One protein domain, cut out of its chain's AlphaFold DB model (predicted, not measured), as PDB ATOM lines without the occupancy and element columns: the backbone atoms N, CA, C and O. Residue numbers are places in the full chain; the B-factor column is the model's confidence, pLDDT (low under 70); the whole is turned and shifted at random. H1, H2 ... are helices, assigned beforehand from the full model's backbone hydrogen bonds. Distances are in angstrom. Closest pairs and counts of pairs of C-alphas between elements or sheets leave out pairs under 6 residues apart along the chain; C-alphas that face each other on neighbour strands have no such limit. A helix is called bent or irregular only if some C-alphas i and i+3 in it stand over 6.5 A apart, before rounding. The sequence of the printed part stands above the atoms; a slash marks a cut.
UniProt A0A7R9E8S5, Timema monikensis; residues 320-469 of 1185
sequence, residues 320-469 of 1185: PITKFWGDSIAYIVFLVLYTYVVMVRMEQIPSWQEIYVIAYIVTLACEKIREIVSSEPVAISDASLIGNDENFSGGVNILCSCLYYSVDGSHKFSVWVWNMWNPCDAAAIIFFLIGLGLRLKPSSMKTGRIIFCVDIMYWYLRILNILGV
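This is residues 320 to 469 of the 1185 residues of a protein of Timema monikensis (UniProt A0A7R9E8S5). Two helical hairpins, H1 with H2 and H6 with H7, make a splayed up-and-down bundle of four helices, and the short helices H3, H4 and H5 form a loose head at the far end of H2. The little H8 follows H7 and comes close to H1; in the head, residues 388 to 395 and 401 to 408 stick out. The printed part has 150 residues with eight named helices, H1 to H8 in order, and no named strand: the class is all helix. It is only just compact, close to loose, with a radius of gyration of the C-alphas of 17.5 A and spans of 52 by 40 by 28 A.

The longest helix, H1, residues 320 to 343, forms a hairpin with H2, residues 352 to 374. They touch at Leu 337 and Gln 353, whose C-alphas, the closest, are 6.0 A apart, opposite ways at a steep tilt of 44 degrees; H1 uses residues 334 to 341 alone here. H1 with residues 335 to 342 alone touches H7, residues 445 to 461, closest at the C-alphas of Val 342 and Cys 453, 6.1 A, at a shallow tilt of 34.7 degrees, only just short of steep. H6, residues 421 to 440, touches H7 in a second hairpin, closest at the C-alphas of Arg 439 and Gly 448, 4.4 A, at a shallow tilt of 21 degrees, opposite ways. H2 is the hub, touching H1, H6 and H5, residues 410 to 417. It touches H6 closest at the C-alphas of Ala 365 and Ile 429, 6.7 A, and H5 at those of Ile 372 and Phe 413, 6.3 A. H3, residues 381 to 384, is close but not clearly touching H5, with the C-alphas of Ala 383 and Val 415 6.3 A apart. H4, residues 390 to 401, and H5 are near each other. H8, residues 463 to 467, is close but not clearly touching H1, with the C-alphas of Ser 328 and Ile 466 7.2 A apart. Every O i to N i+4 pair is within hydrogen-bond range in H1, H2, H5, H6 and H8, against 10 of 13 in H7 and 3 of 8 in H4, where 5 of 9 O i to N i+3 pairs are; H3 is too short for an i+4 pair.

H1 is 34.1 A long and begins at C-alpha 320, (-22.866, -55.081, 5.621). H2 is 32.3 A, H6 28.5 A, H7 25.4 A and H4 17.5 A. H4 is only just irregular: C-alphas 391 and 394 are 6.6 A apart. H8 ends at C-alpha 467, (-16.638, -41.057, 4.573).

The two C-alphas farthest apart, of Glu 347 and Ser 381, are 52.0 A apart. The printed part has no cut and no long link. The mean pLDDT of the printed part is 77.1, and residues 374 to 415 are under 70.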
ATOM      1  N   PRO A 320     -22.952 -56.503   5.266       92.12
ATOM      2  CA  PRO A 320     -22.866 -55.081   5.621       92.12
ATOM      3  C   PRO A 320     -22.234 -54.191   4.541       92.12
ATOM      4  O   PRO A 320     -22.728 -53.092   4.282       92.12
ATOM      5  N   ILE A 321     -21.199 -54.673   3.841       91.69
ATOM      6  CA  ILE A 321     -20.561 -53.940   2.737       91.69
ATOM      7  C   ILE A 321     -21.525 -53.608   1.582       91.69
ATOM      8  O   ILE A 321     -21.383 -52.556   0.953       91.69
ATOM      9  N   THR A 322     -22.507 -54.463   1.279       91.44
ATOM     10  CA  THR A 322     -23.439 -54.222   0.163       91.44
ATOM     11  C   THR A 322     -24.592 -53.319   0.585       91.44
ATOM     12  O   THR A 322     -24.955 -52.430  -0.187       91.44
ATOM     13  N   LYS A 323     -25.072 -53.450   1.833       90.56
ATOM     14  CA  LYS A 323     -25.969 -52.481   2.485       90.56
ATOM     15  C   LYS A 323     -25.348 -51.078   2.473       90.56
ATOM     16  O   LYS A 323     -25.950 -50.155   1.933       90.56
ATOM     17  N   PHE A 324     -24.103 -50.933   2.939       92.56
ATOM     18  CA  PHE A 324     -23.370 -49.659   2.942       92.56
ATOM     19  C   PHE A 324     -23.234 -49.030   1.549       92.56
ATOM     20  O   PHE A 324     -23.490 -47.835   1.388       92.56
ATOM     21  N   TRP A 325     -22.838 -49.801   0.527       91.62
ATOM     22  CA  TRP A 325     -22.736 -49.264  -0.835       91.62
ATOM     23  C   TRP A 325     -24.115 -48.959  -1.442       91.62
ATOM     24  O   TRP A 325     -24.234 -47.982  -2.180       91.62
ATOM     25  N   GLY A 326     -25.156 -49.724  -1.101       90.94
ATOM     26  CA  GLY A 326     -26.544 -49.444  -1.475       90.94
ATOM     27  C   GLY A 326     -27.049 -48.122  -0.893       90.94
ATOM     28  O   GLY A 326     -27.491 -47.255  -1.650       90.94
ATOM     29  N   ASP A 327     -26.907 -47.936   0.421       90.44
ATOM     30  CA  ASP A 327     -27.230 -46.695   1.135       90.44
ATOM     31  C   ASP A 327     -26.421 -45.511   0.592       90.44
ATOM     32  O   ASP A 327     -26.984 -44.462   0.294       90.44
ATOM     33  N   SER A 328     -25.111 -45.679   0.389       91.75
ATOM     34  CA  SER A 328     -24.230 -44.617  -0.117       91.75
ATOM     35  C   SER A 328     -24.606 -44.171  -1.533       91.75
ATOM     36  O   SER A 328     -24.640 -42.975  -1.819       91.75
ATOM     37  N   ILE A 329     -24.926 -45.112  -2.429       91.50
ATOM     38  CA  ILE A 329     -25.375 -44.797  -3.794       91.50
ATOM     39  C   ILE A 329     -26.755 -44.128  -3.761       91.50
ATOM     40  O   ILE A 329     -26.954 -43.119  -4.442       91.50
ATOM     41  N   ALA A 330     -27.690 -44.630  -2.946       91.75
ATOM     42  CA  ALA A 330     -29.002 -44.010  -2.764       91.75
ATOM     43  C   ALA A 330     -28.889 -42.584  -2.197       91.75
ATOM     44  O   ALA A 330     -29.576 -41.682  -2.674       91.75
ATOM     45  N   TYR A 331     -27.964 -42.351  -1.262       93.31
ATOM     46  CA  TYR A 331     -27.698 -41.040  -0.679       93.31
ATOM     47  C   TYR A 331     -27.101 -40.050  -1.687       93.31
ATOM     48  O   TYR A 331     -27.534 -38.900  -1.755       93.31
ATOM     49  N   ILE A 332     -26.161 -40.491  -2.529       93.50
ATOM     50  CA  ILE A 332     -25.609 -39.667  -3.617       93.50
ATOM     51  C   ILE A 332     -26.705 -39.310  -4.635       93.50
ATOM     52  O   ILE A 332     -26.793 -38.157  -5.062       93.50
ATOM     53  N   VAL A 333     -27.584 -40.255  -4.989       93.31
ATOM     54  CA  VAL A 333     -28.740 -39.995  -5.868       93.31
ATOM     55  C   VAL A 333     -29.725 -39.014  -5.222       93.31
ATOM     56  O   VAL A 333     -30.169 -38.077  -5.886       93.31
ATOM     57  N   PHE A 334     -30.018 -39.171  -3.928       94.75
ATOM     58  CA  PHE A 334     -30.816 -38.227  -3.141       94.75
ATOM     59  C   PHE A 334     -30.218 -36.812  -3.163       94.75
ATOM     60  O   PHE A 334     -30.935 -35.871  -3.497       94.75
ATOM     61  N   LEU A 335     -28.917 -36.654  -2.896       95.00
ATOM     62  CA  LEU A 335     -28.239 -35.354  -2.926       95.00
ATOM     63  C   LEU A 335     -28.291 -34.703  -4.312       95.00
ATOM     64  O   LEU A 335     -28.622 -33.522  -4.424       95.00
ATOM     65  N   VAL A 336     -28.008 -35.456  -5.380       95.44
ATOM     66  CA  VAL A 336     -28.071 -34.943  -6.760       95.44
ATOM     67  C   VAL A 336     -29.491 -34.489  -7.114       95.44
ATOM     68  O   VAL A 336     -29.666 -33.418  -7.700       95.44
ATOM     69  N   LEU A 337     -30.518 -35.248  -6.713       94.56
ATOM     70  CA  LEU A 337     -31.919 -34.875  -6.925       94.56
ATOM     71  C   LEU A 337     -32.359 -33.692  -6.046       94.56
ATOM     72  O   LEU A 337     -33.093 -32.833  -6.532       94.56
ATOM     73  N   TYR A 338     -31.885 -33.583  -4.803       95.19
ATOM     74  CA  TYR A 338     -32.212 -32.448  -3.933       95.19
ATOM     75  C   TYR A 338     -31.551 -31.157  -4.427       95.19
ATOM     76  O   TYR A 338     -32.217 -30.133  -4.561       95.19
ATOM     77  N   THR A 339     -30.281 -31.225  -4.832       95.69
ATOM     78  CA  THR A 339     -29.563 -30.087  -5.431       95.69
ATOM     79  C   THR A 339     -30.234 -29.640  -6.732       95.69
ATOM     80  O   THR A 339     -30.401 -28.442  -6.961       95.69
ATOM     81  N   TYR A 340     -30.719 -30.582  -7.551       94.62
ATOM     82  CA  TYR A 340     -31.554 -30.272  -8.715       94.62
ATOM     83  C   TYR A 340     -32.851 -29.538  -8.321       94.62
ATOM     84  O   TYR A 340     -33.145 -28.489  -8.889       94.62
ATOM     85  N   VAL A 341     -33.597 -30.030  -7.322       92.75
ATOM     86  CA  VAL A 341     -34.851 -29.415  -6.833       92.75
ATOM     87  C   VAL A 341     -34.639 -28.013  -6.238       92.75
ATOM     88  O   VAL A 341     -35.501 -27.148  -6.392       92.75
ATOM     89  N   VAL A 342     -33.498 -27.761  -5.589       92.56
ATOM     90  CA  VAL A 342     -33.158 -26.458  -4.990       92.56
ATOM     91  C   VAL A 342     -32.696 -25.443  -6.046       92.56
ATOM     92  O   VAL A 342     -33.170 -24.297  -6.044       92.56
ATOM     93  N   MET A 343     -31.803 -25.843  -6.961       91.62
ATOM     94  CA  MET A 343     -31.249 -24.955  -7.994       91.62
ATOM     95  C   MET A 343     -32.256 -24.617  -9.101       91.62
ATOM     96  O   MET A 343     -32.328 -23.467  -9.539       91.62
ATOM     97  N   VAL A 344     -33.033 -25.600  -9.567       89.88
ATOM     98  CA  VAL A 344     -34.007 -25.414 -10.653       89.88
ATOM     99  C   VAL A 344     -35.230 -24.630 -10.151       89.88
ATOM    100  O   VAL A 344     -35.485 -24.493  -8.952       89.88
ATOM    101  N   ARG A 345     -35.996 -24.043 -11.077       84.81
ATOM    102  CA  ARG A 345     -37.227 -23.317 -10.755       84.81
ATOM    103  C   ARG A 345     -38.273 -24.269 -10.163       84.81
ATOM    104  O   ARG A 345     -38.939 -24.994 -10.890       84.81
ATOM    105  N   MET A 346     -38.449 -24.191  -8.850       83.00
ATOM    106  CA  MET A 346     -39.513 -24.867  -8.109       83.00
ATOM    107  C   MET A 346     -40.898 -24.373  -8.563       83.00
ATOM    108  O   MET A 346     -41.212 -23.183  -8.451       83.00
ATOM    109  N   GLU A 347     -41.717 -25.281  -9.094       82.00
ATOM    110  CA  GLU A 347     -43.080 -24.996  -9.555       82.00
ATOM    111  C   GLU A 347     -44.115 -25.178  -8.433       82.00
ATOM    112  O   GLU A 347     -43.806 -25.650  -7.340       82.00
ATOM    113  N   GLN A 348     -45.365 -24.763  -8.661       80.62
ATOM    114  CA  GLN A 348     -46.380 -24.794  -7.602       80.62
ATOM    115  C   GLN A 348     -46.785 -26.227  -7.216       80.62
ATOM    116  O   GLN A 348     -46.946 -26.507  -6.027       80.62
ATOM    117  N   ILE A 349     -46.879 -27.128  -8.198       84.25
ATOM    118  CA  ILE A 349     -47.057 -28.577  -8.019       84.25
ATOM    119  C   ILE A 349     -45.669 -29.201  -7.775       84.25
ATOM    120  O   ILE A 349     -44.724 -28.793  -8.452       84.25
ATOM    121  N   PRO A 350     -45.504 -30.157  -6.839       86.50
ATOM    122  CA  PRO A 350     -44.216 -30.808  -6.630       86.50
ATOM    123  C   PRO A 350     -43.830 -31.675  -7.834       86.50
ATOM    124  O   PRO A 350     -44.646 -32.442  -8.352       86.50
ATOM    125  N   SER A 351     -42.578 -31.562  -8.275       90.81
ATOM    126  CA  SER A 351     -42.037 -32.399  -9.351       90.81
ATOM    127  C   SER A 351     -41.817 -33.843  -8.882       90.81
ATOM    128  O   SER A 351     -41.781 -34.117  -7.683       90.81
ATOM    129  N   TRP A 352     -41.621 -34.795  -9.801       90.62
ATOM    130  CA  TRP A 352     -41.332 -36.179  -9.400       90.62
ATOM    131  C   TRP A 352     -39.994 -36.297  -8.646       90.62
ATOM    132  O   TRP A 352     -39.862 -37.150  -7.770       90.62
ATOM    133  N   GLN A 353     -39.033 -35.408  -8.925       93.12
ATOM    134  CA  GLN A 353     -37.785 -35.288  -8.171       93.12
ATOM    135  C   GLN A 353     -38.038 -34.753  -6.753       93.12
ATOM    136  O   GLN A 353     -37.494 -35.288  -5.793       93.12
ATOM    137  N   GLU A 354     -38.900 -33.741  -6.601       91.94
ATOM    138  CA  GLU A 354     -39.293 -33.208  -5.290       91.94
ATOM    139  C   GLU A 354     -40.049 -34.265  -4.468       91.94
ATOM    140  O   GLU A 354     -39.760 -34.450  -3.288       91.94
ATOM    141  N   ILE A 355     -40.931 -35.046  -5.103       91.25
ATOM    142  CA  ILE A 355     -41.612 -36.194  -4.482       91.25
ATOM    143  C   ILE A 355     -40.606 -37.271  -4.043       91.25
ATOM    144  O   ILE A 355     -40.755 -37.807  -2.946       91.25
ATOM    145  N   TYR A 356     -39.571 -37.572  -4.838       92.38
ATOM    146  CA  TYR A 356     -38.515 -38.516  -4.442       92.38
ATOM    147  C   TYR A 356     -37.727 -38.017  -3.221       92.38
ATOM    148  O   TYR A 356     -37.513 -38.781  -2.285       92.38
ATOM    149  N   VAL A 357     -37.338 -36.739  -3.199       93.81
ATOM    150  CA  VAL A 357     -36.613 -36.109  -2.078       93.81
ATOM    151  C   VAL A 357     -37.454 -36.120  -0.797       93.81
ATOM    152  O   VAL A 357     -36.964 -36.524   0.257       93.81
ATOM    153  N   ILE A 358     -38.741 -35.760  -0.894       92.12
ATOM    154  CA  ILE A 358     -39.692 -35.834   0.225       92.12
ATOM    155  C   ILE A 358     -39.835 -37.279   0.713       92.12
ATOM    156  O   ILE A 358     -39.757 -37.522   1.916       92.12
ATOM    157  N   ALA A 359     -40.009 -38.245  -0.196       91.12
ATOM    158  CA  ALA A 359     -40.104 -39.655   0.164       91.12
ATOM    159  C   ALA A 359     -38.834 -40.136   0.879       91.12
ATOM    160  O   ALA A 359     -38.942 -40.744   1.938       91.12
ATOM    161  N   TYR A 360     -37.646 -39.806   0.364       92.38
ATOM    162  CA  TYR A 360     -36.367 -40.170   0.974       92.38
ATOM    163  C   TYR A 360     -36.279 -39.687   2.430       92.38
ATOM    164  O   TYR A 360     -36.129 -40.507   3.338       92.38
ATOM    165  N   ILE A 361     -36.469 -38.386   2.679       92.69
ATOM    166  CA  ILE A 361     -36.344 -37.812   4.029       92.69
ATOM    167  C   ILE A 361     -37.452 -38.320   4.966       92.69
ATOM    168  O   ILE A 361     -37.171 -38.619   6.124       92.69
ATOM    169  N   VAL A 362     -38.686 -38.520   4.484       89.69
ATOM    170  CA  VAL A 362     -39.762 -39.126   5.292       89.69
ATOM    171  C   VAL A 362     -39.441 -40.583   5.652       89.69
ATOM    172  O   VAL A 362     -39.643 -40.981   6.797       89.69
ATOM    173  N   THR A 363     -38.883 -41.380   4.734       89.62
ATOM    174  CA  THR A 363     -38.465 -42.759   5.054       89.62
ATOM    175  C   THR A 363     -37.294 -42.814   6.026       89.62
ATOM    176  O   THR A 363     -37.273 -43.672   6.906       89.62
ATOM    177  N   LEU A 364     -36.367 -41.862   5.932       88.44
ATOM    178  CA  LEU A 364     -35.245 -41.722   6.855       88.44
ATOM    179  C   LEU A 364     -35.692 -41.242   8.248       88.44
ATOM    180  O   LEU A 364     -35.145 -41.686   9.255       88.44
ATOM    181  N   ALA A 365     -36.737 -40.414   8.323       88.44
ATOM    182  CA  ALA A 365     -37.406 -40.083   9.578       88.44
ATOM    183  C   ALA A 365     -38.071 -41.320  10.207       88.44
ATOM    184  O   ALA A 365     -37.936 -41.540  11.408       88.44
ATOM    185  N   CYS A 366     -38.728 -42.171   9.410       84.19
ATOM    186  CA  CYS A 366     -39.252 -43.450   9.894       84.19
ATOM    187  C   CYS A 366     -38.144 -44.403  10.380       84.19
ATOM    188  O   CYS A 366     -38.358 -45.094  11.372       84.19
ATOM    189  N   GLU A 367     -36.967 -44.417   9.743       83.81
ATOM    190  CA  GLU A 367     -35.796 -45.153  10.245       83.81
ATOM    191  C   GLU A 367     -35.289 -44.612  11.582       83.81
ATOM    192  O   GLU A 367     -35.158 -45.382  12.528       83.81
ATOM    193  N   LYS A 368     -35.077 -43.298  11.721       84.44
ATOM    194  CA  LYS A 368     -34.638 -42.733  13.009       84.44
ATOM    195  C   LYS A 368     -35.679 -42.918  14.119       84.44
ATOM    196  O   LYS A 368     -35.305 -43.165  15.260       84.44
ATOM    197  N   ILE A 369     -36.975 -42.921  13.799       81.81
ATOM    198  CA  ILE A 369     -38.029 -43.310  14.752       81.81
ATOM    199  C   ILE A 369     -37.945 -44.807  15.104       81.81
ATOM    200  O   ILE A 369     -38.121 -45.151  16.271       81.81
ATOM    201  N   ARG A 370     -37.648 -45.701  14.144       78.56
ATOM    202  CA  ARG A 370     -37.394 -47.127  14.429       78.56
ATOM    203  C   ARG A 370     -36.212 -47.277  15.384       78.56
ATOM    204  O   ARG A 370     -36.380 -47.930  16.404       78.56
ATOM    205  N   GLU A 371     -35.088 -46.632  15.086       77.12
ATOM    206  CA  GLU A 371     -33.845 -46.648  15.871       77.12
ATOM    207  C   GLU A 371     -34.074 -46.231  17.337       77.12
ATOM    208  O   GLU A 371     -33.648 -46.937  18.247       77.12
ATOM    209  N   ILE A 372     -34.836 -45.154  17.576       75.88
ATOM    210  CA  ILE A 372     -35.210 -44.671  18.923       75.88
ATOM    211  C   ILE A 372     -36.142 -45.650  19.669       75.88
ATOM    212  O   ILE A 372     -36.155 -45.692  20.900       75.88
ATOM    213  N   VAL A 373     -36.952 -46.434  18.951       72.38
ATOM    214  CA  VAL A 373     -37.860 -47.428  19.551       72.38
ATOM    215  C   VAL A 373     -37.144 -48.757  19.814       72.38
ATOM    216  O   VAL A 373     -37.399 -49.387  20.847       72.38
ATOM    217  N   SER A 374     -36.258 -49.178  18.905       64.69
ATOM    218  CA  SER A 374     -35.495 -50.426  18.989       64.69
ATOM    219  C   SER A 374     -34.259 -50.335  19.876       64.69
ATOM    220  O   SER A 374     -33.818 -51.379  20.339       64.69
ATOM    221  N   SER A 375     -33.723 -49.139  20.147       61.81
ATOM    222  CA  SER A 375     -32.607 -48.968  21.084       61.81
ATOM    223  C   SER A 375     -32.940 -49.587  22.439       61.81
ATOM    224  O   SER A 375     -34.027 -49.391  22.988       61.81
ATOM    225  N   GLU A 376     -32.030 -50.381  22.985       55.31
ATOM    226  CA  GLU A 376     -32.226 -50.970  24.305       55.31
ATOM    227  C   GLU A 376     -32.151 -49.878  25.386       55.31
ATOM    228  O   GLU A 376     -31.461 -48.871  25.204       55.31
ATOM    229  N   PRO A 377     -32.889 -50.014  26.503       46.84
ATOM    230  CA  PRO A 377     -32.777 -49.094  27.626       46.84
ATOM    231  C   PRO A 377     -31.473 -49.377  28.385       46.84
ATOM    232  O   PRO A 377     -31.489 -49.996  29.448       46.84
ATOM    233  N   VAL A 378     -30.345 -48.943  27.815       45.28
ATOM    234  CA  VAL A 378     -29.029 -49.012  28.462       45.28
ATOM    235  C   VAL A 378     -29.106 -48.287  29.808       45.28
ATOM    236  O   VAL A 378     -29.681 -47.197  29.904       45.28
ATOM    237  N   ALA A 379     -28.570 -48.916  30.856       38.00
ATOM    238  CA  ALA A 379     -28.506 -48.320  32.183       38.00
ATOM    239  C   ALA A 379     -27.617 -47.063  32.174       38.00
ATOM    240  O   ALA A 379     -26.757 -46.888  31.314       38.00
ATOM    241  N   ILE A 380     -27.854 -46.161  33.128       36.53
ATOM    242  CA  ILE A 380     -27.320 -44.788  33.089       36.53
ATOM    243  C   ILE A 380     -25.775 -44.753  33.152       36.53
ATOM    244  O   ILE A 380     -25.172 -43.849  32.572       36.53
ATOM    245  N   SER A 381     -25.153 -45.788  33.731       40.50
ATOM    246  CA  SER A 381     -23.701 -45.995  33.866       40.50
ATOM    247  C   SER A 381     -22.884 -45.788  32.588       40.50
ATOM    248  O   SER A 381     -21.766 -45.279  32.647       40.50
ATOM    249  N   ASP A 382     -23.422 -46.195  31.438       41.09
ATOM    250  CA  ASP A 382     -22.654 -46.290  30.190       41.09
ATOM    251  C   ASP A 382     -22.730 -44.978  29.381       41.09
ATOM    252  O   ASP A 382     -21.896 -44.724  28.510       41.09
ATOM    253  N   ALA A 383     -23.715 -44.121  29.681       39.53
ATOM    254  CA  ALA A 383     -23.947 -42.856  28.986       39.53
ATOM    255  C   ALA A 383     -23.011 -41.734  29.473       39.53
ATOM    256  O   ALA A 383     -22.498 -40.968  28.656       39.53
ATOM    257  N   SER A 384     -22.724 -41.673  30.779       41.06
ATOM    258  CA  SER A 384     -21.688 -40.789  31.337       41.06
ATOM    259  C   SER A 384     -20.283 -41.196  30.862       41.06
ATOM    260  O   SER A 384     -19.481 -40.339  30.491       41.06
ATOM    261  N   LEU A 385     -20.030 -42.506  30.733       43.03
ATOM    262  CA  LEU A 385     -18.759 -43.141  30.326       43.03
ATOM    263  C   LEU A 385     -18.219 -42.748  28.930       43.03
ATOM    264  O   LEU A 385     -17.102 -43.125  28.558       43.03
ATOM    265  N   ILE A 386     -18.994 -42.017  28.125       41.09
ATOM    266  CA  ILE A 386     -18.612 -41.564  26.777       41.09
ATOM    267  C   ILE A 386     -18.340 -40.043  26.738       41.09
ATOM    268  O   ILE A 386     -17.764 -39.554  25.764       41.09
ATOM    269  N   GLY A 387     -18.685 -39.294  27.794       35.16
ATOM    270  CA  GLY A 387     -18.830 -37.835  27.755       35.16
ATOM    271  C   GLY A 387     -18.146 -37.043  28.875       35.16
ATOM    272  O   GLY A 387     -18.791 -36.159  29.433       35.16
ATOM    273  N   ASN A 388     -16.857 -37.280  29.157       32.75
ATOM    274  CA  ASN A 388     -16.031 -36.450  30.062       32.75
ATOM    275  C   ASN A 388     -15.741 -35.042  29.480       32.75
ATOM    276  O   ASN A 388     -14.596 -34.671  29.235       32.75
ATOM    277  N   ASP A 389     -16.794 -34.262  29.240       39.12
ATOM    278  CA  ASP A 389     -16.777 -32.894  28.716       39.12
ATOM    279  C   ASP A 389     -17.938 -32.098  29.338       39.12
ATOM    280  O   ASP A 389     -18.931 -31.756  28.683       39.12
ATOM    281  N   GLU A 390     -17.807 -31.814  30.633       44.91
ATOM    282  CA  GLU A 390     -18.818 -31.177  31.494       44.91
ATOM    283  C   GLU A 390     -19.433 -29.912  30.861       44.91
ATOM    284  O   GLU A 390     -20.645 -29.685  30.913       44.91
ATOM    285  N   ASN A 391     -18.606 -29.139  30.151       40.28
ATOM    286  CA  ASN A 391     -18.961 -27.857  29.544       40.28
ATOM    287  C   ASN A 391     -19.936 -27.934  28.348       40.28
ATOM    288  O   ASN A 391     -20.466 -26.896  27.950       40.28
ATOM    289  N   PHE A 392     -20.218 -29.112  27.769       38.88
ATOM    290  CA  PHE A 392     -21.221 -29.240  26.691       38.88
ATOM    291  C   PHE A 392     -22.614 -29.670  27.191       38.88
ATOM    292  O   PHE A 392     -23.625 -29.390  26.541       38.88
ATOM    293  N   SER A 393     -22.691 -30.293  28.374       39.19
ATOM    294  CA  SER A 393     -23.933 -30.826  28.959       39.19
ATOM    295  C   SER A 393     -25.021 -29.750  29.126       39.19
ATOM    296  O   SER A 393     -26.194 -29.967  28.801       39.19
ATOM    297  N   GLY A 394     -24.632 -28.537  29.539       38.47
ATOM    298  CA  GLY A 394     -25.555 -27.418  29.763       38.47
ATOM    299  C   GLY A 394     -26.382 -27.006  28.535       38.47
ATOM    300  O   GLY A 394     -27.545 -26.638  28.681       38.47
ATOM    301  N   GLY A 395     -25.830 -27.113  27.320       40.28
ATOM    302  CA  GLY A 395     -26.549 -26.763  26.088       40.28
ATOM    303  C   GLY A 395     -27.606 -27.799  25.693       40.28
ATOM    304  O   GLY A 395     -28.731 -27.447  25.330       40.28
ATOM    305  N   VAL A 396     -27.267 -29.086  25.812       44.69
ATOM    306  CA  VAL A 396     -28.161 -30.201  25.452       44.69
ATOM    307  C   VAL A 396     -29.337 -30.298  26.428       44.69
ATOM    308  O   VAL A 396     -30.479 -30.487  26.002       44.69
ATOM    309  N   ASN A 397     -29.095 -30.078  27.724       43.66
ATOM    310  CA  ASN A 397     -30.133 -30.133  28.756       43.66
ATOM    311  C   ASN A 397     -31.244 -29.084  28.574       43.66
ATOM    312  O   ASN A 397     -32.403 -29.371  28.879       43.66
ATOM    313  N   ILE A 398     -30.942 -27.902  28.022       44.94
ATOM    314  CA  ILE A 398     -31.954 -26.871  27.726       44.94
ATOM    315  C   ILE A 398     -32.871 -27.319  26.576       44.94
ATOM    316  O   ILE A 398     -34.093 -27.218  26.683       44.94
ATOM    317  N   LEU A 399     -32.303 -27.874  25.499       44.16
ATOM    318  CA  LEU A 399     -33.078 -28.434  24.383       44.16
ATOM    319  C   LEU A 399     -33.927 -29.637  24.817       44.16
ATOM    320  O   LEU A 399     -35.092 -29.734  24.430       44.16
ATOM    321  N   CYS A 400     -33.375 -30.510  25.662       41.56
ATOM    322  CA  CYS A 400     -34.090 -31.657  26.218       41.56
ATOM    323  C   CYS A 400     -35.268 -31.208  27.109       41.56
ATOM    324  O   CYS A 400     -36.394 -31.676  26.937       41.56
ATOM    325  N   SER A 401     -35.050 -30.216  27.983       45.94
ATOM    326  CA  SER A 401     -36.080 -29.646  28.873       45.94
ATOM    327  C   SER A 401     -37.286 -29.061  28.125       45.94
ATOM    328  O   SER A 401     -38.410 -29.113  28.624       45.94
ATOM    329  N   CYS A 402     -37.096 -28.552  26.904       42.56
ATOM    330  CA  CYS A 402     -38.186 -28.046  26.064       42.56
ATOM    331  C   CYS A 402     -39.096 -29.145  25.477       42.56
ATOM    332  O   CYS A 402     -40.181 -28.827  24.989       42.56
ATOM    333  N   LEU A 403     -38.691 -30.420  25.526       38.34
ATOM    334  CA  LEU A 403     -39.466 -31.568  25.030       38.34
ATOM    335  C   LEU A 403     -40.090 -32.417  26.155       38.34
ATOM    336  O   LEU A 403     -40.784 -33.390  25.874       38.34
ATOM    337  N   TYR A 404     -39.895 -32.045  27.425       39.56
ATOM    338  CA  TYR A 404     -40.121 -32.903  28.601       39.56
ATOM    339  C   TYR A 404     -41.590 -33.212  28.979       39.56
ATOM    340  O   TYR A 404     -41.855 -33.736  30.062       39.56
ATOM    341  N   TYR A 405     -42.568 -32.903  28.121       37.78
ATOM    342  CA  TYR A 405     -43.990 -33.158  28.382       37.78
ATOM    343  C   TYR A 405     -44.534 -34.350  27.576       37.78
ATOM    344  O   TYR A 405     -45.177 -34.166  26.541       37.78
ATOM    345  N   SER A 406     -44.355 -35.550  28.158       35.91
ATOM    346  CA  SER A 406     -45.057 -36.837  27.925       35.91
ATOM    347  C   SER A 406     -44.181 -38.009  27.435       35.91
ATOM    348  O   SER A 406     -43.231 -37.818  26.686       35.91
ATOM    349  N   VAL A 407     -44.626 -39.229  27.787       40.84
ATOM    350  CA  VAL A 407     -44.124 -40.581  27.429       40.84
ATOM    351  C   VAL A 407     -42.945 -41.120  28.263       40.84
ATOM    352  O   VAL A 407     -41.914 -40.475  28.407       40.84
ATOM    353  N   ASP A 408     -43.072 -42.378  28.718       42.72
ATOM    354  CA  ASP A 408     -42.070 -43.195  29.441       42.72
ATOM    355  C   ASP A 408     -40.812 -43.574  28.607       42.72
ATOM    356  O   ASP A 408     -40.215 -44.635  28.789       42.72
ATOM    357  N   GLY A 409     -40.420 -42.749  27.632       50.50
ATOM    358  CA  GLY A 409     -39.334 -43.029  26.680       50.50
ATOM    359  C   GLY A 409     -37.972 -42.426  27.043       50.50
ATOM    360  O   GLY A 409     -36.989 -42.692  26.351       50.50
ATOM    361  N   SER A 410     -37.898 -41.609  28.099       55.69
ATOM    362  CA  SER A 410     -36.787 -40.678  28.354       55.69
ATOM    363  C   SER A 410     -35.402 -41.327  28.412       55.69
ATOM    364  O   SER A 410     -34.450 -40.760  27.883       55.69
ATOM    365  N   HIS A 411     -35.277 -42.529  28.987       60.34
ATOM    366  CA  HIS A 411     -33.995 -43.242  29.065       60.34
ATOM    367  C   HIS A 411     -33.470 -43.639  27.674       60.34
ATOM    368  O   HIS A 411     -32.334 -43.314  27.335       60.34
ATOM    369  N   LYS A 412     -34.317 -44.246  26.826       66.81
ATOM    370  CA  LYS A 412     -33.959 -44.609  25.439       66.81
ATOM    371  C   LYS A 412     -33.606 -43.384  24.595       66.81
ATOM    372  O   LYS A 412     -32.663 -43.426  23.808       66.81
ATOM    373  N   PHE A 413     -34.365 -42.297  24.756       69.94
ATOM    374  CA  PHE A 413     -34.120 -41.057  24.021       69.94
ATOM    375  C   PHE A 413     -32.811 -40.385  24.453       69.94
ATOM    376  O   PHE A 413     -32.052 -39.961  23.587       69.94
ATOM    377  N   SER A 414     -32.507 -40.359  25.757       67.44
ATOM    378  CA  SER A 414     -31.225 -39.865  26.278       67.44
ATOM    379  C   SER A 414     -30.052 -40.592  25.615       67.44
ATOM    380  O   SER A 414     -29.271 -39.953  24.913       67.44
ATOM    381  N   VAL A 415     -29.997 -41.929  25.724       67.50
ATOM    382  CA  VAL A 415     -28.956 -42.784  25.110       67.50
ATOM    383  C   VAL A 415     -28.778 -42.485  23.615       67.50
ATOM    384  O   VAL A 415     -27.655 -42.342  23.137       67.50
ATOM    385  N   TRP A 416     -29.880 -42.316  22.878       77.31
ATOM    386  CA  TRP A 416     -29.849 -42.010  21.446       77.31
ATOM    387  C   TRP A 416     -29.281 -40.613  21.110       77.31
ATOM    388  O   TRP A 416     -28.627 -40.462  20.073       77.31
ATOM    389  N   VAL A 417     -29.494 -39.610  21.975       77.56
ATOM    390  CA  VAL A 417     -29.015 -38.221  21.804       77.56
ATOM    391  C   VAL A 417     -27.503 -38.071  22.036       77.56
ATOM    392  O   VAL A 417     -26.901 -37.185  21.430       77.56
ATOM    393  N   TRP A 418     -26.863 -38.926  22.846       70.94
ATOM    394  CA  TRP A 418     -25.418 -38.824  23.142       70.94
ATOM    395  C   TRP A 418     -24.510 -38.980  21.911       70.94
ATOM    396  O   TRP A 418     -23.417 -38.411  21.871       70.94
ATOM    397  N   ASN A 419     -24.948 -39.700  20.873       77.38
ATOM    398  CA  ASN A 419     -24.245 -39.715  19.590       77.38
ATOM    399  C   ASN A 419     -24.442 -38.368  18.877       77.38
ATOM    400  O   ASN A 419     -25.512 -38.126  18.332       77.38
ATOM    401  N   MET A 420     -23.396 -37.539  18.799       77.19
ATOM    402  CA  MET A 420     -23.412 -36.188  18.210       77.19
ATOM    403  C   MET A 420     -24.130 -36.069  16.846       77.19
ATOM    404  O   MET A 420     -24.750 -35.039  16.574       77.19
ATOM    405  N   TRP A 421     -24.093 -37.099  15.994       84.75
ATOM    406  CA  TRP A 421     -24.769 -37.083  14.688       84.75
ATOM    407  C   TRP A 421     -26.296 -37.244  14.773       84.75
ATOM    408  O   TRP A 421     -27.014 -36.719  13.924       84.75
ATOM    409  N   ASN A 422     -26.812 -37.930  15.793       86.25
ATOM    410  CA  ASN A 422     -28.235 -38.238  15.945       86.25
ATOM    411  C   ASN A 422     -29.130 -37.008  16.223       86.25
ATOM    412  O   ASN A 422     -30.089 -36.810  15.471       86.25
ATOM    413  N   PRO A 423     -28.854 -36.128  17.209       85.12
ATOM    414  CA  PRO A 423     -29.679 -34.940  17.419       85.12
ATOM    415  C   PRO A 423     -29.549 -33.947  16.254       85.12
ATOM    416  O   PRO A 423     -30.524 -33.272  15.926       85.12
ATOM    417  N   CYS A 424     -28.397 -33.909  15.571       87.94
ATOM    418  CA  CYS A 424     -28.223 -33.142  14.336       87.94
ATOM    419  C   CYS A 424     -29.127 -33.666  13.204       87.94
ATOM    420  O   CYS A 424     -29.814 -32.882  12.548       87.94
ATOM    421  N   ASP A 425     -29.198 -34.990  13.030       90.75
ATOM    422  CA  ASP A 425     -30.093 -35.650  12.075       90.75
ATOM    423  C   ASP A 425     -31.568 -35.327  12.347       90.75
ATOM    424  O   ASP A 425     -32.298 -34.966  11.421       90.75
ATOM    425  N   ALA A 426     -32.015 -35.420  13.604       89.06
ATOM    426  CA  ALA A 426     -33.387 -35.065  13.967       89.06
ATOM    427  C   ALA A 426     -33.676 -33.573  13.757       89.06
ATOM    428  O   ALA A 426     -34.736 -33.237  13.229       89.06
ATOM    429  N   ALA A 427     -32.745 -32.682  14.112       90.12
ATOM    430  CA  ALA A 427     -32.901 -31.248  13.885       90.12
ATOM    431  C   ALA A 427     -33.094 -30.932  12.393       90.12
ATOM    432  O   ALA A 427     -34.041 -30.231  12.038       90.12
ATOM    433  N   ALA A 428     -32.267 -31.502  11.511       92.88
ATOM    434  CA  ALA A 428     -32.398 -31.328  10.065       92.88
ATOM    435  C   ALA A 428     -33.713 -31.906   9.515       92.88
ATOM    436  O   ALA A 428     -34.426 -31.233   8.778       92.88
ATOM    437  N   ILE A 429     -34.107 -33.112   9.939       93.00
ATOM    438  CA  ILE A 429     -35.402 -33.703   9.560       93.00
ATOM    439  C   ILE A 429     -36.570 -32.793   9.986       93.00
ATOM    440  O   ILE A 429     -37.509 -32.594   9.212       93.00
ATOM    441  N   ILE A 430     -36.509 -32.185  11.175       91.62
ATOM    442  CA  ILE A 430     -37.515 -31.224  11.651       91.62
ATOM    443  C   ILE A 430     -37.502 -29.939  10.804       91.62
ATOM    444  O   ILE A 430     -38.571 -29.486  10.388       91.62
ATOM    445  N   PHE A 431     -36.332 -29.377  10.480       92.75
ATOM    446  CA  PHE A 431     -36.221 -28.211   9.591       92.75
ATOM    447  C   PHE A 431     -36.783 -28.492   8.189       92.75
ATOM    448  O   PHE A 431     -37.575 -27.689   7.685       92.75
ATOM    449  N   PHE A 432     -36.475 -29.649   7.596       94.44
ATOM    450  CA  PHE A 432     -37.056 -30.076   6.324       94.44
ATOM    451  C   PHE A 432     -38.586 -30.206   6.402       94.44
ATOM    452  O   PHE A 432     -39.291 -29.700   5.528       94.44
ATOM    453  N   LEU A 433     -39.132 -30.822   7.457       92.94
ATOM    454  CA  LEU A 433     -40.584 -30.964   7.637       92.94
ATOM    455  C   LEU A 433     -41.293 -29.609   7.823       92.94
ATOM    456  O   LEU A 433     -42.382 -29.409   7.278       92.94
ATOM    457  N   ILE A 434     -40.669 -28.649   8.515       92.38
ATOM    458  CA  ILE A 434     -41.159 -27.264   8.618       92.38
ATOM    459  C   ILE A 434     -41.126 -26.578   7.242       92.38
ATOM    460  O   ILE A 434     -42.115 -25.958   6.835       92.38
ATOM    461  N   GLY A 435     -40.028 -26.735   6.493       91.94
ATOM    462  CA  GLY A 435     -39.898 -26.255   5.115       91.94
ATOM    463  C   GLY A 435     -40.995 -26.809   4.205       91.94
ATOM    464  O   GLY A 435     -41.664 -26.040   3.514       91.94
ATOM    465  N   LEU A 436     -41.258 -28.116   4.284       91.31
ATOM    466  CA  LEU A 436     -42.301 -28.822   3.539       91.31
ATOM    467  C   LEU A 436     -43.709 -28.318   3.896       91.31
ATOM    468  O   LEU A 436     -44.505 -28.028   3.002       91.31
ATOM    469  N   GLY A 437     -44.014 -28.130   5.184       90.12
ATOM    470  CA  GLY A 437     -45.289 -27.556   5.626       90.12
ATOM    471  C   GLY A 437     -45.524 -26.137   5.086       90.12
ATOM    472  O   GLY A 437     -46.616 -25.815   4.611       90.12
ATOM    473  N   LEU A 438     -44.483 -25.298   5.081       90.69
ATOM    474  CA  LEU A 438     -44.537 -23.936   4.537       90.69
ATOM    475  C   LEU A 438     -44.552 -23.895   2.998       90.69
ATOM    476  O   LEU A 438     -45.128 -22.966   2.428       90.69
ATOM    477  N   ARG A 439     -43.971 -24.905   2.337       88.06
ATOM    478  CA  ARG A 439     -43.953 -25.139   0.881       88.06
ATOM    479  C   ARG A 439     -45.308 -25.602   0.334       88.06
ATOM    480  O   ARG A 439     -45.688 -25.177  -0.757       88.06
ATOM    481  N   LEU A 440     -46.042 -26.429   1.086       85.19
ATOM    482  CA  LEU A 440     -47.398 -26.880   0.739       85.19
ATOM    483  C   LEU A 440     -48.440 -25.749   0.831       85.19
ATOM    484  O   LEU A 440     -49.443 -25.768   0.119       85.19
ATOM    485  N   LYS A 441     -48.208 -24.742   1.683       87.88
ATOM    486  CA  LYS A 441     -49.098 -23.586   1.842       87.88
ATOM    487  C   LYS A 441     -48.736 -22.475   0.834       87.88
ATOM    488  O   LYS A 441     -47.671 -21.868   0.951       87.88
ATOM    489  N   PRO A 442     -49.620 -22.114  -0.119       80.88
ATOM    490  CA  PRO A 442     -49.260 -21.235  -1.239       80.88
ATOM    491  C   PRO A 442     -48.851 -19.812  -0.825       80.88
ATOM    492  O   PRO A 442     -48.072 -19.176  -1.530       80.88
ATOM    493  N   SER A 443     -49.308 -19.315   0.331       85.75
ATOM    494  CA  SER A 443     -48.924 -17.992   0.847       85.75
ATOM    495  C   SER A 443     -47.476 -17.908   1.354       85.75
ATOM    496  O   SER A 443     -46.948 -16.810   1.482       85.75
ATOM    497  N   SER A 444     -46.844 -19.040   1.685       89.81
ATOM    498  CA  SER A 444     -45.517 -19.118   2.327       89.81
ATOM    499  C   SER A 444     -44.463 -19.846   1.485       89.81
ATOM    500  O   SER A 444     -43.342 -20.051   1.944       89.81
ATOM    501  N   MET A 445     -44.786 -20.185   0.233       85.69
ATOM    502  CA  MET A 445     -43.929 -20.966  -0.672       85.69
ATOM    503  C   MET A 445     -42.518 -20.372  -0.854       85.69
ATOM    504  O   MET A 445     -41.543 -21.121  -0.868       85.69
ATOM    505  N   LYS A 446     -42.379 -19.034  -0.888       88.38
ATOM    506  CA  LYS A 446     -41.065 -18.356  -0.922       88.38
ATOM    507  C   LYS A 446     -40.208 -18.685   0.310       88.38
ATOM    508  O   LYS A 446     -39.025 -18.975   0.165       88.38
ATOM    509  N   THR A 447     -40.806 -18.673   1.501       90.88
ATOM    510  CA  THR A 447     -40.144 -19.006   2.770       90.88
ATOM    511  C   THR A 447     -39.792 -20.491   2.837       90.88
ATOM    512  O   THR A 447     -38.672 -20.828   3.205       90.88
ATOM    513  N   GLY A 448     -40.703 -21.373   2.401       90.19
ATOM    514  CA  GLY A 448     -40.435 -22.813   2.290       90.19
ATOM    515  C   GLY A 448     -39.235 -23.121   1.385       90.19
ATOM    516  O   GLY A 448     -38.367 -23.901   1.769       90.19
ATOM    517  N   ARG A 449     -39.113 -22.432   0.235       90.56
ATOM    518  CA  ARG A 449     -37.933 -22.563  -0.637       90.56
ATOM    519  C   ARG A 449     -36.644 -22.120   0.060       90.56
ATOM    520  O   ARG A 449     -35.652 -22.824  -0.053       90.56
ATOM    521  N   ILE A 450     -36.648 -20.991   0.778       92.12
ATOM    522  CA  ILE A 450     -35.457 -20.518   1.513       92.12
ATOM    523  C   ILE A 450     -35.016 -21.550   2.559       92.12
ATOM    524  O   ILE A 450     -33.823 -21.808   2.675       92.12
ATOM    525  N   ILE A 451     -35.960 -22.189   3.258       92.81
ATOM    526  CA  ILE A 451     -35.647 -23.253   4.224       92.81
ATOM    527  C   ILE A 451     -34.980 -24.443   3.522       92.81
ATOM    528  O   ILE A 451     -33.919 -24.861   3.969       92.81
ATOM    529  N   PHE A 452     -35.500 -24.923   2.385       91.81
ATOM    530  CA  PHE A 452     -34.835 -25.981   1.598       91.81
ATOM    531  C   PHE A 452     -33.439 -25.567   1.079       91.81
ATOM    532  O   PHE A 452     -32.528 -26.391   1.042       91.81
ATOM    533  N   CYS A 453     -33.233 -24.291   0.723       91.69
ATOM    534  CA  CYS A 453     -31.916 -23.777   0.322       91.69
ATOM    535  C   CYS A 453     -30.876 -23.776   1.459       91.69
ATOM    536  O   CYS A 453     -29.684 -23.788   1.168       91.69
ATOM    537  N   VAL A 454     -31.303 -23.728   2.726       93.31
ATOM    538  CA  VAL A 454     -30.411 -23.801   3.900       93.31
ATOM    539  C   VAL A 454     -30.262 -25.247   4.377       93.31
ATOM    540  O   VAL A 454     -29.152 -25.694   4.641       93.31
ATOM    541  N   ASP A 455     -31.363 -25.997   4.425       94.75
ATOM    542  CA  ASP A 455     -31.420 -27.395   4.861       94.75
ATOM    543  C   ASP A 455     -30.464 -28.303   4.068       94.75
ATOM    544  O   ASP A 455     -29.746 -29.109   4.658       94.75
ATOM    545  N   ILE A 456     -30.351 -28.111   2.745       94.31
ATOM    546  CA  ILE A 456     -29.427 -28.882   1.896       94.31
ATOM    547  C   ILE A 456     -27.957 -28.827   2.364       94.31
ATOM    548  O   ILE A 456     -27.224 -29.797   2.174       94.31
ATOM    549  N   MET A 457     -27.533 -27.753   3.043       94.12
ATOM    550  CA  MET A 457     -26.189 -27.641   3.623       94.12
ATOM    551  C   MET A 457     -25.916 -28.733   4.668       94.12
ATOM    552  O   MET A 457     -24.815 -29.282   4.704       94.12
ATOM    553  N   TYR A 458     -26.916 -29.103   5.478       93.62
ATOM    554  CA  TYR A 458     -26.770 -30.184   6.454       93.62
ATOM    555  C   TYR A 458     -26.529 -31.533   5.771       93.62
ATOM    556  O   TYR A 458     -25.637 -32.289   6.157       93.62
ATOM    557  N   TRP A 459     -27.284 -31.823   4.711       93.75
ATOM    558  CA  TRP A 459     -27.140 -33.071   3.967       93.75
ATOM    559  C   TRP A 459     -25.776 -33.164   3.252       93.75
ATOM    560  O   TRP A 459     -25.232 -34.253   3.107       93.75
ATOM    561  N   TYR A 460     -25.139 -32.041   2.908       93.25
ATOM    562  CA  TYR A 460     -23.729 -32.059   2.501       93.25
ATOM    563  C   TYR A 460     -22.766 -32.376   3.662       93.25
ATOM    564  O   TYR A 460     -21.863 -33.192   3.483       93.25
ATOM    565  N   LEU A 461     -22.962 -31.812   4.860       91.50
ATOM    566  CA  LEU A 461     -22.130 -32.129   6.037       91.50
ATOM    567  C   LEU A 461     -22.236 -33.607   6.448       91.50
ATOM    568  O   LEU A 461     -21.233 -34.232   6.792       91.50
ATOM    569  N   ARG A 462     -23.429 -34.199   6.341       91.56
ATOM    570  CA  ARG A 462     -23.693 -35.615   6.641       91.56
ATOM    571  C   ARG A 462     -22.890 -36.602   5.772       91.56
ATOM    572  O   ARG A 462     -22.684 -37.739   6.198       91.56
ATOM    573  N   ILE A 463     -22.358 -36.182   4.617       91.44
ATOM    574  CA  ILE A 463     -21.428 -36.998   3.808       91.44
ATOM    575  C   ILE A 463     -20.193 -37.415   4.628       91.44
ATOM    576  O   ILE A 463     -19.691 -38.524   4.451       91.44
ATOM    577  N   LEU A 464     -19.730 -36.574   5.563       90.06
ATOM    578  CA  LEU A 464     -18.569 -36.865   6.412       90.06
ATOM    579  C   LEU A 464     -18.752 -38.144   7.243       90.06
ATOM    580  O   LEU A 464     -17.793 -38.891   7.415       90.06
ATOM    581  N   ASN A 465     -19.978 -38.446   7.684       88.00
ATOM    582  CA  ASN A 465     -20.284 -39.680   8.411       88.00
ATOM    583  C   ASN A 465     -20.113 -40.927   7.512       88.00
ATOM    584  O   ASN A 465     -19.533 -41.927   7.921       88.00
ATOM    585  N   ILE A 466     -20.520 -40.841   6.238       90.56
ATOM    586  CA  ILE A 466     -20.336 -41.919   5.246       90.56
ATOM    587  C   ILE A 466     -18.845 -42.110   4.920       90.56
ATOM    588  O   ILE A 466     -18.357 -43.239   4.850       90.56
ATOM    589  N   LEU A 467     -18.093 -41.013   4.769       89.56
ATOM    590  CA  LEU A 467     -16.638 -41.057   4.573       89.56
ATOM    591  C   LEU A 467     -15.895 -41.601   5.807       89.56
ATOM    592  O   LEU A 467     -14.830 -42.202   5.650       89.56
ATOM    593  N   GLY A 468     -16.480 -41.464   7.001       89.56
ATOM    594  CA  GLY A 468     -15.960 -41.972   8.272       89.56
ATOM    595  C   GLY A 468     -15.698 -43.486   8.301       89.56
ATOM    596  O   GLY A 468     -14.823 -43.949   9.029       89.56
ATOM    597  N   VAL A 469     -16.394 -44.264   7.466       89.06
ATOM    598  CA  VAL A 469     -16.248 -45.731   7.377       89.06
ATOM    599  C   VAL A 469     -14.948 -46.157   6.663       89.06
ATOM    600  O   VAL A 469     -14.468 -47.280   6.831       89.06
TER     601      VAL A 469